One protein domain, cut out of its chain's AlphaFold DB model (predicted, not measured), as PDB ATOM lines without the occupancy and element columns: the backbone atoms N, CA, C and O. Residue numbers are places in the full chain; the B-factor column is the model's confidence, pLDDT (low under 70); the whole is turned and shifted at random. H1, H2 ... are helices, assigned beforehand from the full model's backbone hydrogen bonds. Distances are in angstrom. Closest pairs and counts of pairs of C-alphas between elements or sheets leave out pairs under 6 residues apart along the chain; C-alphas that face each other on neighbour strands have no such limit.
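AT A GLANCE: This is residues 2 to 63 of the 219 residues of the protein "Leuk-A4-hydro_C domain-containing protein" of Acidobacteria bacterium (UniProt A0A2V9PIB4). Look first for an open V: the longest helix, H2, and H3 slant towards each other where the end of H3 nears Phe 18, and residues 27 to 32 of their link stick out at the open side. H5 runs nearly along the lines of H1 and H3, opposite to both, while short H4 packs near the end of H1. The printed part has 62 residues with five named helices, H1 to H5 in order, and no named strand; it is all helix. It is compact, with a radius of gyration of 11.5 A and spans of 33 by 28 by 18 A.

HOW THE PARTS SIT: Start at H2, residues 12 to 25. H1, residues 2 to 10, only just touches it, only at the corner, with 3 pairs of C-alphas within 8 A; H2 uses residues 14 to 15 alone, and the closest C-alphas, Glu 7 and Phe 15, are 5.4 A apart. H3, residues 33 to 43, is close to H2 but not clearly touching, with the C-alphas of Phe 18 and Lys 43 closest at 6.8 A; they stand at a steep tilt of 56 degrees, opposite ways. H5, residues 57 to 62, is close to H3 but not clearly touching, closest at the C-alphas of Ile 37 and Ile 57, 7.9 A, at a shallow tilt of 8 degrees, opposite ways. H4, residues 49 to 52, only just touches H1, with 3 pairs within 8 A, closest at the C-alphas of Ser 9 and Ser 51, 5.7 A. In H1, H2, H3 and H5 every O i to N i+4 pair is within hydrogen-bond range; H4 is too short for one.

IN THESE COORDINATES: Find C-alpha 12 at (-27.824, 38.570, 48.758); from there H2 runs 19.6 A to C-alpha 25. H3 spans 15.2 A, H1 12.4 A. H5 ends at C-alpha 62, (-5.886, 33.773, 38.139).

THE WHOLE: The C-alphas farthest apart, Phe 28 and Gly 54, are 33.4 A apart. The printed part has no cut and no long link; pLDDT is under 70 at residues 51 to 54.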
ATOM      1  N   PHE A   2     -14.783  40.491  43.434       91.06
ATOM      2  CA  PHE A   2     -15.236  39.142  43.063       91.06
ATOM      3  C   PHE A   2     -16.449  38.641  43.872       91.06
ATOM      4  O   PHE A   2     -17.483  38.324  43.299       91.06
ATOM      5  N   LEU A   3     -16.372  38.678  45.207       91.75
ATOM      6  CA  LEU A   3     -17.493  38.290  46.079       91.75
ATOM      7  C   LEU A   3     -18.762  39.130  45.852       91.75
ATOM      8  O   LEU A   3     -19.868  38.614  45.930       91.75
ATOM      9  N   ARG A   4     -18.603  40.412  45.504       89.69
ATOM     10  CA  ARG A   4     -19.724  41.292  45.150       89.69
ATOM     11  C   ARG A   4     -20.377  40.874  43.830       89.69
ATOM     12  O   ARG A   4     -21.590  40.916  43.716       89.69
ATOM     13  N   CYS A   5     -19.580  40.438  42.857       89.31
ATOM     14  CA  CYS A   5     -20.096  39.889  41.608       89.31
ATOM     15  C   CYS A   5     -20.911  38.610  41.866       89.31
ATOM     16  O   CYS A   5     -22.000  38.468  41.327       89.31
ATOM     17  N   LEU A   6     -20.450  37.738  42.771       90.44
ATOM     18  CA  LEU A   6     -21.229  36.575  43.214       90.44
ATOM     19  C   LEU A   6     -22.546  36.986  43.896       90.44
ATOM     20  O   LEU A   6     -23.590  36.421  43.581       90.44
ATOM     21  N   GLU A   7     -22.520  37.981  44.786       91.56
ATOM     22  CA  GLU A   7     -23.731  38.535  45.412       91.56
ATOM     23  C   GLU A   7     -24.729  39.048  44.358       91.56
ATOM     24  O   GLU A   7     -25.914  38.740  44.438       91.56
ATOM     25  N   GLU A   8     -24.267  39.789  43.351       89.19
ATOM     26  CA  GLU A   8     -25.122  40.338  42.287       89.19
ATOM     27  C   GLU A   8     -25.680  39.246  41.359       89.19
ATOM     28  O   GLU A   8     -26.840  39.318  40.957       89.19
ATOM     29  N   SER A   9     -24.897  38.205  41.061       88.31
ATOM     30  CA  SER A   9     -25.323  37.080  40.216       88.31
ATOM     31  C   SER A   9     -26.305  36.126  40.907       88.31
ATOM     32  O   SER A   9     -27.198  35.577  40.256       88.31
ATOM     33  N   PHE A  10     -26.140  35.894  42.212       89.75
ATOM     34  CA  PHE A  10     -26.901  34.883  42.960       89.75
ATOM     35  C   PHE A  10     -27.934  35.471  43.930       89.75
ATOM     36  O   PHE A  10     -28.811  34.741  44.399       89.75
ATOM     37  N   GLY A  11     -27.872  36.775  44.195       91.31
ATOM     38  CA  GLY A  11     -28.689  37.471  45.182       91.31
ATOM     39  C   GLY A  11     -28.110  37.376  46.597       91.31
ATOM     40  O   GLY A  11     -27.494  36.375  46.976       91.31
ATOM     41  N   ARG A  12     -28.357  38.423  47.396       93.38
ATOM     42  CA  ARG A  12     -27.824  38.570  48.758       93.38
ATOM     43  C   ARG A  12     -28.160  37.390  49.661       93.38
ATOM     44  O   ARG A  12     -27.250  36.801  50.219       93.38
ATOM     45  N   ASP A  13     -29.424  36.982  49.743       94.62
ATOM     46  CA  ASP A  13     -29.841  35.940  50.693       94.62
ATOM     47  C   ASP A  13     -29.102  34.607  50.481       94.62
ATOM     48  O   ASP A  13     -28.687  33.940  51.434       94.62
ATOM     49  N   ARG A  14     -28.897  34.223  49.215       92.19
ATOM     50  CA  ARG A  14     -28.165  32.999  48.860       92.19
ATOM     51  C   ARG A  14     -26.678  33.146  49.123       92.19
ATOM     52  O   ARG A  14     -26.065  32.228  49.660       92.19
ATOM     53  N   PHE A  15     -26.116  34.287  48.741       94.75
ATOM     54  CA  PHE A  15     -24.708  34.572  48.955       94.75
ATOM     55  C   PHE A  15     -24.359  34.620  50.451       94.75
ATOM     56  O   PHE A  15     -23.378  34.009  50.865       94.75
ATOM     57  N   ASP A  16     -25.201  35.245  51.274       96.25
ATOM     58  CA  ASP A  16     -25.029  35.329  52.726       96.25
ATOM     59  C   ASP A  16     -25.155  33.953  53.390       96.25
ATOM     60  O   ASP A  16     -24.383  33.626  54.293       96.25
ATOM     61  N   THR A  17     -26.090  33.117  52.922       96.06
ATOM     62  CA  THR A  17     -26.218  31.728  53.393       96.06
ATOM     63  C   THR A  17     -24.964  30.923  53.059       96.06
ATOM     64  O   THR A  17     -24.380  30.309  53.948       96.06
ATOM     65  N   PHE A  18     -24.493  30.997  51.810       96.00
ATOM     66  CA  PHE A  18     -23.238  30.377  51.386       96.00
ATOM     67  C   PHE A  18     -22.046  30.853  52.226       96.00
ATOM     68  O   PHE A  18     -21.229  30.036  52.645       96.00
ATOM     69  N   LEU A  19     -21.942  32.159  52.490       96.62
ATOM     70  CA  LEU A  19     -20.835  32.729  53.252       96.62
ATOM     71  C   LEU A  19     -20.848  32.253  54.709       96.62
ATOM     72  O   LEU A  19     -19.789  31.957  55.257       96.62
ATOM     73  N   ARG A  20     -22.033  32.147  55.323       97.44
ATOM     74  CA  ARG A  20     -22.184  31.604  56.677       97.44
ATOM     75  C   ARG A  20     -21.735  30.146  56.735       97.44
ATOM     76  O   ARG A  20     -20.857  29.819  57.524       97.44
ATOM     77  N   GLU A  21     -22.262  29.304  55.847       97.44
ATOM     78  CA  GLU A  21     -21.895  27.883  55.788       97.44
ATOM     79  C   GLU A  21     -20.405  27.678  55.482       97.44
ATOM     80  O   GLU A  21     -19.778  26.774  56.033       97.44
ATOM     81  N   TYR A  22     -19.819  28.529  54.636       97.50
ATOM     82  CA  TYR A  22     -18.387  28.528  54.348       97.50
ATOM     83  C   TYR A  22     -17.557  28.801  55.610       97.50
ATOM     84  O   TYR A  22     -16.592  28.083  55.881       97.50
ATOM     85  N   LEU A  23     -17.930  29.821  56.391       97.44
ATOM     86  CA  LEU A  23     -17.233  30.164  57.632       97.44
ATOM     87  C   LEU A  23     -17.372  29.059  58.685       97.44
ATOM     88  O   LEU A  23     -16.382  28.736  59.339       97.44
ATOM     89  N   ASP A  24     -18.553  28.449  58.803       97.69
ATOM     90  CA  ASP A  24     -18.796  27.343  59.734       97.69
ATOM     91  C   ASP A  24     -17.998  26.087  59.340       97.69
ATOM     92  O   ASP A  24     -17.335  25.474  60.177       97.69
ATOM     93  N   GLN A  25     -17.993  25.728  58.050       97.25
ATOM     94  CA  GLN A  25     -17.291  24.549  57.526       97.25
ATOM     95  C   GLN A  25     -15.773  24.615  57.744       97.25
ATOM     96  O   GLN A  25     -15.137  23.593  58.020       97.25
ATOM     97  N   PHE A  26     -15.185  25.800  57.572       97.56
ATOM     98  CA  PHE A  26     -13.736  26.007  57.621       97.56
ATOM     99  C   PHE A  26     -13.277  26.750  58.880       97.56
ATOM    100  O   PHE A  26     -12.152  27.255  58.934       97.56
ATOM    101  N   ALA A  27     -14.122  26.798  59.913       97.44
ATOM    102  CA  ALA A  27     -13.773  27.389  61.194       97.44
ATOM    103  C   ALA A  27     -12.482  26.763  61.747       97.44
ATOM    104  O   ALA A  27     -12.330  25.540  61.789       97.44
ATOM    105  N   PHE A  28     -11.544  27.620  62.161       97.00
ATOM    106  CA  PHE A  28     -10.235  27.244  62.717       97.00
ATOM    107  C   PHE A  28      -9.346  26.393  61.792       97.00
ATOM    108  O   PHE A  28      -8.420  25.731  62.259       97.00
ATOM    109  N   GLN A  29      -9.586  26.435  60.480       97.19
ATOM    110  CA  GLN A  29      -8.797  25.719  59.480       97.19
ATOM    111  C   GLN A  29      -8.053  26.682  58.551       97.19
ATOM    112  O   GLN A  29      -8.422  27.842  58.376       97.19
ATOM    113  N   SER A  30      -6.987  26.178  57.931       96.25
ATOM    114  CA  SER A  30      -6.350  26.824  56.783       96.25
ATOM    115  C   SER A  30      -6.814  26.131  55.511       96.25
ATOM    116  O   SER A  30      -6.774  24.904  55.438       96.25
ATOM    117  N   ILE A  31      -7.222  26.909  54.510       97.06
ATOM    118  CA  ILE A  31      -7.623  26.378  53.208       97.06
ATOM    119  C   ILE A  31      -6.819  27.008  52.077       97.06
ATOM    120  O   ILE A  31      -6.311  28.126  52.176       97.06
ATOM    121  N   THR A  32      -6.739  26.275  50.979       96.81
ATOM    122  CA  THR A  32      -6.167  26.722  49.715       96.81
ATOM    123  C   THR A  32      -7.229  27.362  48.826       96.81
ATOM    124  O   THR A  32      -8.431  27.126  48.973       96.81
ATOM    125  N   THR A  33      -6.778  28.125  47.833       95.69
ATOM    126  CA  THR A  33      -7.649  28.686  46.794       95.69
ATOM    127  C   THR A  33      -8.450  27.605  46.063       95.69
ATOM    128  O   THR A  33      -9.637  27.798  45.817       95.69
ATOM    129  N   SER A  34      -7.842  26.453  45.759       95.19
ATOM    130  CA  SER A  34      -8.532  25.345  45.086       95.19
ATOM    131  C   SER A  34      -9.672  24.785  45.939       95.19
ATOM    132  O   SER A  34     -10.780  24.630  45.440       95.19
ATOM    133  N   GLN A  35      -9.443  24.594  47.245       96.25
ATOM    134  CA  GLN A  35     -10.493  24.156  48.174       96.25
ATOM    135  C   GLN A  35     -11.656  25.155  48.242       96.25
ATOM    136  O   GLN A  35     -12.815  24.745  48.256       96.25
ATOM    137  N   PHE A  36     -11.368  26.463  48.234       96.06
ATOM    138  CA  PHE A  36     -12.411  27.486  48.147       96.06
ATOM    139  C   PHE A  36     -13.211  27.387  46.839       96.06
ATOM    140  O   PHE A  36     -14.438  27.437  46.877       96.06
ATOM    141  N   ILE A  37     -12.547  27.223  45.690       94.50
ATOM    142  CA  ILE A  37     -13.217  27.114  44.383       94.50
ATOM    143  C   ILE A  37     -14.104  25.865  44.319       94.50
ATOM    144  O   ILE A  37     -15.235  25.942  43.835       94.50
ATOM    145  N   ASP A  38     -13.633  24.731  44.831       94.69
ATOM    146  CA  ASP A  38     -14.414  23.491  44.868       94.69
ATOM    147  C   ASP A  38     -15.644  23.630  45.777       94.69
ATOM    148  O   ASP A  38     -16.753  23.214  45.419       94.69
ATOM    149  N   TYR A  39     -15.489  24.298  46.922       95.62
ATOM    150  CA  TYR A  39     -16.610  24.624  47.801       95.62
ATOM    151  C   TYR A  39     -17.604  25.580  47.122       95.62
ATOM    152  O   TYR A  39     -18.805  25.320  47.100       95.62
ATOM    153  N   LEU A  40     -17.118  26.645  46.480       94.12
ATOM    154  CA  LEU A  40     -17.934  27.600  45.727       94.12
ATOM    155  C   LEU A  40     -18.752  26.909  44.624       94.12
ATOM    156  O   LEU A  40     -19.956  27.148  44.497       94.12
ATOM    157  N   ARG A  41     -18.122  26.017  43.852       91.62
ATOM    158  CA  ARG A  41     -18.782  25.232  42.799       91.62
ATOM    159  C   ARG A  41     -19.866  24.320  43.366       91.62
ATOM    160  O   ARG A  41     -20.984  24.312  42.855       91.62
ATOM    161  N   SER A  42     -19.542  23.583  44.426       92.62
ATOM    162  CA  SER A  42     -20.432  22.577  45.017       92.62
ATOM    163  C   SER A  42     -21.565  23.151  45.866       92.62
ATOM    164  O   SER A  42     -22.567  22.462  46.051       92.62
ATOM    165  N   LYS A  43     -21.430  24.379  46.380       92.81
ATOM    166  CA  LYS A  43     -22.415  24.987  47.288       92.81
ATOM    167  C   LYS A  43     -23.162  26.176  46.713       92.81
ATOM    168  O   LYS A  43     -24.315  26.349  47.083       92.81
ATOM    169  N   LEU A  44     -22.567  26.964  45.817       90.81
ATOM    170  CA  LEU A  44     -23.225  28.140  45.239       90.81
ATOM    171  C   LEU A  44     -23.546  27.947  43.754       90.81
ATOM    172  O   LEU A  44     -24.705  28.065  43.358       90.81
ATOM    173  N   LEU A  45     -22.547  27.603  42.931       87.25
ATOM    174  CA  LEU A  45     -22.729  27.556  41.471       87.25
ATOM    175  C   LEU A  45     -23.670  26.425  41.030       87.25
ATOM    176  O   LEU A  45     -24.463  26.612  40.109       87.25
ATOM    177  N   CYS A  46     -23.642  25.278  41.718       85.00
ATOM    178  CA  CYS A  46     -24.540  24.153  41.444       85.00
ATOM    179  C   CYS A  46     -26.029  24.509  41.614       85.00
ATOM    180  O   CYS A  46     -26.875  23.920  40.945       85.00
ATOM    181  N   GLN A  47     -26.359  25.487  42.469       78.69
ATOM    182  CA  GLN A  47     -27.745  25.862  42.750       78.69
ATOM    183  C   GLN A  47     -28.389  26.602  41.574       78.69
ATOM    184  O   GLN A  47     -29.608  26.542  41.406       78.69
ATOM    185  N   ARG A  48     -27.582  27.316  40.774       78.31
ATOM    186  CA  ARG A  48     -28.011  28.000  39.547       78.31
ATOM    187  C   ARG A  48     -26.890  28.030  38.503       78.31
ATOM    188  O   ARG A  48     -26.208  29.049  38.374       78.31
ATOM    189  N   PRO A  49     -26.766  26.974  37.681       71.88
ATOM    190  CA  PRO A  49     -25.748  26.900  36.630       71.88
ATOM    191  C   PRO A  49     -25.818  28.076  35.642       71.88
ATOM    192  O   PRO A  49     -24.792  28.576  35.191       71.88
ATOM    193  N   ASN A  50     -27.030  28.576  35.374       75.31
ATOM    194  CA  ASN A  50     -27.273  29.679  34.439       75.31
ATOM    195  C   ASN A  50     -27.109  31.079  35.068       75.31
ATOM    196  O   ASN A  50     -27.063  32.069  34.349       75.31
ATOM    197  N   SER A  51     -27.028  31.203  36.401       69.62
ATOM    198  CA  SER A  51     -26.777  32.502  37.060       69.62
ATOM    199  C   SER A  51     -25.310  32.928  36.969       69.62
ATOM    200  O   SER A  51     -25.003  34.106  37.114       69.62
ATOM    201  N   ALA A  52     -24.411  31.980  36.696       64.75
ATOM    202  CA  ALA A  52     -22.993  32.232  36.463       64.75
ATOM    203  C   ALA A  52     -22.657  32.455  34.980       64.75
ATOM    204  O   ALA A  52     -21.480  32.512  34.625       64.75
ATOM    205  N   THR A  53     -23.646  32.553  34.084       65.75
ATOM    206  CA  THR A  53     -23.380  32.770  32.657       65.75
ATOM    207  C   THR A  53     -22.645  34.103  32.462       65.75
ATOM    208  O   THR A  53     -23.205  35.170  32.692       65.75
ATOM    209  N   GLY A  54     -21.367  34.035  32.067       66.00
ATOM    210  CA  GLY A  54     -20.469  35.193  31.931       66.00
ATOM    211  C   GLY A  54     -19.543  35.457  33.131       66.00
ATOM    212  O   GLY A  54     -18.682  36.332  33.050       66.00
ATOM    213  N   LEU A  55     -19.671  34.696  34.221       79.56
ATOM    214  CA  LEU A  55     -18.765  34.725  35.369       79.56
ATOM    215  C   LEU A  55     -17.713  33.611  35.232       79.56
ATOM    216  O   LEU A  55     -17.966  32.457  35.571       79.56
ATOM    217  N   SER A  56     -16.516  33.965  34.769       86.44
ATOM    218  CA  SER A  56     -15.362  33.057  34.759       86.44
ATOM    219  C   SER A  56     -14.636  33.115  36.105       86.44
ATOM    220  O   SER A  56     -14.000  34.118  36.430       86.44
ATOM    221  N   ILE A  57     -14.738  32.052  36.910       88.94
ATOM    222  CA  ILE A  57     -14.042  31.963  38.209       88.94
ATOM    223  C   ILE A  57     -12.530  32.012  37.994       88.94
ATOM    224  O   ILE A  57     -11.801  32.656  38.745       88.94
ATOM    225  N   GLU A  58     -12.065  31.363  36.933       88.94
ATOM    226  CA  GLU A  58     -10.665  31.283  36.559       88.94
ATOM    227  C   GLU A  58     -10.115  32.665  36.189       88.94
ATOM    228  O   GLU A  58      -9.023  33.025  36.627       88.94
ATOM    229  N   GLU A  59     -10.891  33.469  35.455       90.94
ATOM    230  CA  GLU A  59     -10.524  34.853  35.139       90.94
ATOM    231  C   GLU A  59     -10.450  35.707  36.412       90.94
ATOM    232  O   GLU A  59      -9.480  36.430  36.612       90.94
ATOM    233  N   TRP A  60     -11.422  35.579  37.320       91.62
ATOM    234  CA  TRP A  60     -11.437  36.330  38.581       91.62
ATOM    235  C   TRP A  60     -10.280  35.997  39.528       91.62
ATOM    236  O   TRP A  60      -9.849  36.872  40.282       91.62
ATOM    237  N   VAL A  61      -9.827  34.742  39.548       92.56
ATOM    238  CA  VAL A  61      -8.845  34.264  40.531       92.56
ATOM    239  C   VAL A  61      -7.417  34.295  39.988       92.56
ATOM    240  O   VAL A  61      -6.492  34.574  40.751       92.56
ATOM    241  N   TYR A  62      -7.220  34.011  38.698       92.69
ATOM    242  CA  TYR A  62      -5.886  33.773  38.139       92.69
ATOM    243  C   TYR A  62      -5.472  34.753  37.039       92.69
ATOM    244  O   TYR A  62      -4.272  34.889  36.793       92.69
ATOM    245  N   ALA A  63      -6.409  35.429  36.367       92.50
ATOM    246  CA  ALA A  63      -6.045  36.384  35.326       92.50
ATOM    247  C   ALA A  63      -5.593  37.730  35.929       92.50
ATOM    248  O   ALA A  63      -6.070  38.140  36.990       92.50
TER     249      ALA A  63